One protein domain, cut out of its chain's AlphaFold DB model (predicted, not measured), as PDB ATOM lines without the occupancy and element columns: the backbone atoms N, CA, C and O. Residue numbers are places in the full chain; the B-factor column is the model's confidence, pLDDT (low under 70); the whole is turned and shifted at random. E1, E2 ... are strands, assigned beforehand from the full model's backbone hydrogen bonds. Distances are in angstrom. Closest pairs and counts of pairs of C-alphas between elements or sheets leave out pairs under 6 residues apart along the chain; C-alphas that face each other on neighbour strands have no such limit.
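This is residues 41 to 86 of the 99 residues of an uncharacterized protein of Mesorhizobium sp. L-8-10 (UniProt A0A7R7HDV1). With little regular structure, a small twisted sheet of four strands folds back and forth, and the long loop 63 to 74 and the hairpin of E3 and E4 make opposite ends of its length. E3 pairs with E2 over residues 75 to 78 and with E4 over 79 to 81. The 46 printed residues hold an all-strand antiparallel meander, each strand the neighbour of the one before, E1 E2 E3 E4, with 17 residues in named elements. It is only just compact, close to loose, radius of gyration of the C-alphas 11.0 A, spanning 34 by 19 by 17 A.

E3, residues 75 to 81, is antiparallel to E2, residues 59 to 62, at 159 degrees; N 59 and O 78 are 2.8 A apart. E4, residues 84 to 86, forms a hairpin with E3; N 81 and O 84 are 2.8 A apart. E1, residues 50 to 52, forms a hairpin with E2; N 51 and O 60 are 2.8 A apart. E1 and E4 are apart.

E3 measures 19.2 A, E2 10.1 A, E1 7.1 A and E4 6.3 A. C-alpha 50 is at (26.716, -17.468, -23.576), C-alpha 86 at (32.087, -4.526, -15.616).

The printed part has no cut. The link E2 to E3 is long. No printed residue is under pLDDT 70.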
ATOM      1  N   TRP A  41      35.209 -21.045 -28.210       88.12
ATOM      2  CA  TRP A  41      35.128 -20.718 -26.783       88.12
ATOM      3  C   TRP A  41      34.202 -21.674 -26.040       88.12
ATOM      4  O   TRP A  41      33.365 -22.331 -26.645       88.12
ATOM      5  N   LEU A  42      34.355 -21.770 -24.719       89.44
ATOM      6  CA  LEU A  42      33.562 -22.702 -23.918       89.44
ATOM      7  C   LEU A  42      32.115 -22.207 -23.804       89.44
ATOM      8  O   LEU A  42      31.899 -21.065 -23.394       89.44
ATOM      9  N   CYS A  43      31.145 -23.063 -24.104       89.88
ATOM     10  CA  CYS A  43      29.738 -22.764 -23.889       89.88
ATOM     11  C   CYS A  43      29.412 -22.814 -22.396       89.88
ATOM     12  O   CYS A  43      29.764 -23.756 -21.692       89.88
ATOM     13  N   VAL A  44      28.745 -21.777 -21.903       88.62
ATOM     14  CA  VAL A  44      28.278 -21.690 -20.511       88.62
ATOM     15  C   VAL A  44      26.824 -22.151 -20.408       88.62
ATOM     16  O   VAL A  44      26.413 -22.688 -19.380       88.62
ATOM     17  N   THR A  45      26.057 -21.963 -21.480       86.81
ATOM     18  CA  THR A  45      24.658 -22.373 -21.623       86.81
ATOM     19  C   THR A  45      24.527 -23.516 -22.641       86.81
ATOM     20  O   THR A  45      25.341 -23.595 -23.564       86.81
ATOM     21  N   PRO A  46      23.489 -24.373 -22.539       83.88
ATOM     22  CA  PRO A  46      23.238 -25.445 -23.512       83.88
ATOM     23  C   PRO A  46      23.049 -24.951 -24.955       83.88
ATOM     24  O   PRO A  46      23.286 -25.695 -25.894       83.88
ATOM     25  N   GLY A  47      22.587 -23.709 -25.138       86.25
ATOM     26  CA  GLY A  47      22.390 -23.099 -26.456       86.25
ATOM     27  C   GLY A  47      23.636 -22.425 -27.033       86.25
ATOM     28  O   GLY A  47      23.547 -21.832 -28.105       86.25
ATOM     29  N   CYS A  48      24.774 -22.458 -26.325       88.12
ATOM     30  CA  CYS A  48      26.015 -21.775 -26.713       88.12
ATOM     31  C   CYS A  48      25.823 -20.286 -27.087       88.12
ATOM     32  O   CYS A  48      26.586 -19.724 -27.879       88.12
ATOM     33  N   ASP A  49      24.799 -19.636 -26.531       90.00
ATOM     34  CA  ASP A  49      24.528 -18.202 -26.646       90.00
ATOM     35  C   ASP A  49      25.350 -17.393 -25.637       90.00
ATOM     36  O   ASP A  49      25.657 -16.226 -25.882       90.00
ATOM     37  N   VAL A  50      25.785 -18.033 -24.549       91.00
ATOM     38  CA  VAL A  50      26.716 -17.468 -23.576       91.00
ATOM     39  C   VAL A  50      28.013 -18.267 -23.576       91.00
ATOM     40  O   VAL A  50      28.022 -19.487 -23.408       91.00
ATOM     41  N   LEU A  51      29.124 -17.556 -23.731       89.62
ATOM     42  CA  LEU A  51      30.464 -18.097 -23.896       89.62
ATOM     43  C   LEU A  51      31.386 -17.631 -22.772       89.62
ATOM     44  O   LEU A  51      31.309 -16.491 -22.317       89.62
ATOM     45  N   ARG A  52      32.323 -18.484 -22.368       89.31
ATOM     46  CA  ARG A  52      33.455 -18.102 -21.525       89.31
ATOM     47  C   ARG A  52      34.678 -17.908 -22.407       89.31
ATOM     48  O   ARG A  52      35.168 -18.849 -23.034       89.31
ATOM     49  N   GLN A  53      35.182 -16.683 -22.413       86.19
ATOM     50  CA  GLN A  53      36.359 -16.334 -23.186       86.19
ATOM     51  C   GLN A  53      37.613 -17.044 -22.619       86.19
ATOM     52  O   GLN A  53      37.780 -17.139 -21.402       86.19
ATOM     53  N   PRO A  54      38.519 -17.561 -23.470       82.25
ATOM     54  CA  PRO A  54      39.749 -18.200 -23.017       82.25
ATOM     55  C   PRO A  54      40.762 -17.174 -22.495       82.25
ATOM     56  O   PRO A  54      40.937 -16.093 -23.057       82.25
ATOM     57  N   GLY A  55      41.484 -17.543 -21.436       76.56
ATOM     58  CA  GLY A  55      42.573 -16.735 -20.876       76.56
ATOM     59  C   GLY A  55      42.128 -15.564 -19.994       76.56
ATOM     60  O   GLY A  55      42.971 -14.936 -19.359       76.56
ATOM     61  N   ASN A  56      40.827 -15.285 -19.892       74.81
ATOM     62  CA  ASN A  56      40.278 -14.360 -18.905       74.81
ATOM     63  C   ASN A  56      38.959 -14.904 -18.321       74.81
ATOM     64  O   ASN A  56      38.405 -15.891 -18.789       74.81
ATOM     65  N   GLN A  57      38.470 -14.297 -17.240       81.75
ATOM     66  CA  GLN A  57      37.215 -14.705 -16.589       81.75
ATOM     67  C   GLN A  57      35.989 -13.988 -17.182       81.75
ATOM     68  O   GLN A  57      35.002 -13.767 -16.483       81.75
ATOM     69  N   CYS A  58      36.063 -13.564 -18.446       88.69
ATOM     70  CA  CYS A  58      34.976 -12.836 -19.089       88.69
ATOM     71  C   CYS A  58      33.915 -13.796 -19.629       88.69
ATOM     72  O   CYS A  58      34.222 -14.839 -20.213       88.69
ATOM     73  N   ILE A  59      32.661 -13.409 -19.425       90.75
ATOM     74  CA  ILE A  59      31.470 -14.064 -19.946       90.75
ATOM     75  C   ILE A  59      30.920 -13.184 -21.063       90.75
ATOM     76  O   ILE A  59      30.769 -11.974 -20.890       90.75
ATOM     77  N   CYS A  60      30.665 -13.783 -22.214       90.06
ATOM     78  CA  CYS A  60      30.285 -13.101 -23.438       90.06
ATOM     79  C   CYS A  60      28.965 -13.648 -23.950       90.06
ATOM     80  O   CYS A  60      28.856 -14.846 -24.191       90.06
ATOM     81  N   THR A  61      27.989 -12.777 -24.163       91.44
ATOM     82  CA  THR A  61      26.723 -13.141 -24.799       91.44
ATOM     83  C   THR A  61      26.817 -12.869 -26.296       91.44
ATOM     84  O   THR A  61      27.334 -11.827 -26.708       91.44
ATOM     85  N   LYS A  62      26.329 -13.802 -27.116       91.31
ATOM     86  CA  LYS A  62      26.144 -13.605 -28.554       91.31
ATOM     87  C   LYS A  62      24.908 -12.751 -28.794       91.31
ATOM     88  O   LYS A  62      23.788 -13.192 -28.556       91.31
ATOM     89  N   ASP A  63      25.105 -11.566 -29.356       90.25
ATOM     90  CA  ASP A  63      23.990 -10.689 -29.732       90.25
ATOM     91  C   ASP A  63      23.289 -11.188 -31.013       90.25
ATOM     92  O   ASP A  63      22.145 -10.838 -31.298       90.25
ATOM     93  N   ASN A  64      23.975 -12.022 -31.800       89.94
ATOM     94  CA  ASN A  64      23.462 -12.709 -32.986       89.94
ATOM     95  C   ASN A  64      23.814 -14.213 -32.952       89.94
ATOM     96  O   ASN A  64      24.704 -14.655 -33.681       89.94
ATOM     97  N   PRO A  65      23.116 -15.024 -32.136       86.12
ATOM     98  CA  PRO A  65      23.502 -16.412 -31.848       86.12
ATOM     99  C   PRO A  65      23.530 -17.339 -33.072       86.12
ATOM    100  O   PRO A  65      24.264 -18.321 -33.069       86.12
ATOM    101  N   TRP A  66      22.781 -17.005 -34.125       88.31
ATOM    102  CA  TRP A  66      22.704 -17.778 -35.370       88.31
ATOM    103  C   TRP A  66      23.800 -17.447 -36.395       88.31
ATOM    104  O   TRP A  66      23.821 -18.026 -37.480       88.31
ATOM    105  N   GLU A  67      24.679 -16.480 -36.117       89.12
ATOM    106  CA  GLU A  67      25.752 -16.131 -37.047       89.12
ATOM    107  C   GLU A  67      26.864 -17.181 -37.014       89.12
ATOM    108  O   GLU A  67      27.531 -17.358 -36.001       89.12
ATOM    109  N   SER A  68      27.107 -17.817 -38.157       87.38
ATOM    110  CA  SER A  68      28.158 -18.824 -38.327       87.38
ATOM    111  C   SER A  68      29.504 -18.246 -38.763       87.38
ATOM    112  O   SER A  68      30.518 -18.939 -38.729       87.38
ATOM    113  N   LYS A  69      29.553 -16.978 -39.198       85.94
ATOM    114  CA  LYS A  69      30.804 -16.317 -39.586       85.94
ATOM    115  C   LYS A  69      31.349 -15.485 -38.442       85.94
ATOM    116  O   LYS A  69      30.799 -14.441 -38.092       85.94
ATOM    117  N   LEU A  70      32.538 -15.860 -37.987       83.81
ATOM    118  CA  LEU A  70      33.276 -15.153 -36.947       83.81
ATOM    119  C   LEU A  70      33.475 -13.657 -37.242       83.81
ATOM    120  O   LEU A  70      33.452 -12.832 -36.338       83.81
ATOM    121  N   SER A  71      33.615 -13.277 -38.516       83.81
ATOM    122  CA  SER A  71      33.763 -11.876 -38.932       83.81
ATOM    123  C   SER A  71      32.526 -11.004 -38.737       83.81
ATOM    124  O   SER A  71      32.654  -9.779 -38.750       83.81
ATOM    125  N   ARG A  72      31.355 -11.617 -38.562       86.75
ATOM    126  CA  ARG A  72      30.063 -10.947 -38.382       86.75
ATOM    127  C   ARG A  72      29.450 -11.221 -37.011       86.75
ATOM    128  O   ARG A  72      28.405 -10.653 -36.692       86.75
ATOM    129  N   LEU A  73      30.078 -12.082 -36.212       86.12
ATOM    130  CA  LEU A  73      29.643 -12.387 -34.861       86.12
ATOM    131  C   LEU A  73      29.781 -11.140 -33.980       86.12
ATOM    132  O   LEU A  73      30.796 -10.441 -34.010       86.12
ATOM    133  N   LYS A  74      28.740 -10.855 -33.208       88.25
ATOM    134  CA  LYS A  74      28.672  -9.749 -32.259       88.25
ATOM    135  C   LYS A  74      28.615 -10.325 -30.856       88.25
ATOM    136  O   LYS A  74      27.784 -11.185 -30.564       88.25
ATOM    137  N   LEU A  75      29.534  -9.860 -30.021       88.19
ATOM    138  CA  LEU A  75      29.697 -10.326 -28.656       88.19
ATOM    139  C   LEU A  75      29.660  -9.136 -27.711       88.19
ATOM    140  O   LEU A  75      30.425  -8.182 -27.878       88.19
ATOM    141  N   THR A  76      28.842  -9.253 -26.674       89.69
ATOM    142  CA  THR A  76      28.849  -8.345 -25.532       89.69
ATOM    143  C   THR A  76      29.460  -9.077 -24.342       89.69
ATOM    144  O   THR A  76      28.887 -10.039 -23.833       89.69
ATOM    145  N   CYS A  77      30.647  -8.647 -23.903       89.69
ATOM    146  CA  CYS A  77      31.418  -9.327 -22.860       89.69
ATOM    147  C   CYS A  77      31.484  -8.530 -21.558       89.69
ATOM    148  O   CYS A  77      31.736  -7.323 -21.547       89.69
ATOM    149  N   SER A  78      31.358  -9.232 -20.436       89.94
ATOM    150  CA  SER A  78      31.483  -8.661 -19.099       89.94
ATOM    151  C   SER A  78      32.121  -9.646 -18.122       89.94
ATOM    152  O   SER A  78      32.156 -10.854 -18.346       89.94
ATOM    153  N   LYS A  79      32.666  -9.130 -17.023       88.50
ATOM    154  CA  LYS A  79      33.163  -9.932 -15.897       88.50
ATOM    155  C   LYS A  79      32.628  -9.381 -14.594       88.50
ATOM    156  O   LYS A  79      32.239  -8.217 -14.509       88.50
ATOM    157  N   ARG A  80      32.669 -10.210 -13.556       86.06
ATOM    158  CA  ARG A  80      32.300  -9.799 -12.208       86.06
ATOM    159  C   ARG A  80      33.539  -9.329 -11.448       86.06
ATOM    160  O   ARG A  80      34.379 -10.136 -11.070       86.06
ATOM    161  N   GLU A  81      33.638  -8.031 -11.194       85.06
ATOM    162  CA  GLU A  81      34.673  -7.434 -10.347       85.06
ATOM    163  C   GLU A  81      34.045  -6.822  -9.099       85.06
ATOM    164  O   GLU A  81      33.127  -6.007  -9.182       85.06
ATOM    165  N   LYS A  82      34.525  -7.225  -7.914       86.88
ATOM    166  CA  LYS A  82      34.012  -6.745  -6.611       86.88
ATOM    167  C   LYS A  82      32.479  -6.833  -6.503       86.88
ATOM    168  O   LYS A  82      31.818  -5.936  -5.988       86.88
ATOM    169  N   GLY A  83      31.909  -7.913  -7.044       84.75
ATOM    170  CA  GLY A  83      30.466  -8.168  -7.048       84.75
ATOM    171  C   GLY A  83      29.666  -7.428  -8.125       84.75
ATOM    172  O   GLY A  83      28.482  -7.730  -8.269       84.75
ATOM    173  N   ARG A  84      30.280  -6.531  -8.909       83.62
ATOM    174  CA  ARG A  84      29.636  -5.763  -9.988       83.62
ATOM    175  C   ARG A  84      30.033  -6.296 -11.362       83.62
ATOM    176  O   ARG A  84      31.169  -6.717 -11.555       83.62
ATOM    177  N   TRP A  85      29.108  -6.252 -12.316       81.81
ATOM    178  CA  TRP A  85      29.413  -6.517 -13.719       81.81
ATOM    179  C   TRP A  85      30.126  -5.309 -14.326       81.81
ATOM    180  O   TRP A  85      29.632  -4.186 -14.240       81.81
ATOM    181  N   VAL A  86      31.294  -5.539 -14.913       87.69
ATOM    182  CA  VAL A  86      32.087  -4.526 -15.616       87.69
ATOM    183  C   VAL A  86      32.383  -5.006 -17.037       87.69
ATOM    184  O   VAL A  86      32.513  -6.218 -17.248       87.69
TER     185      VAL A  86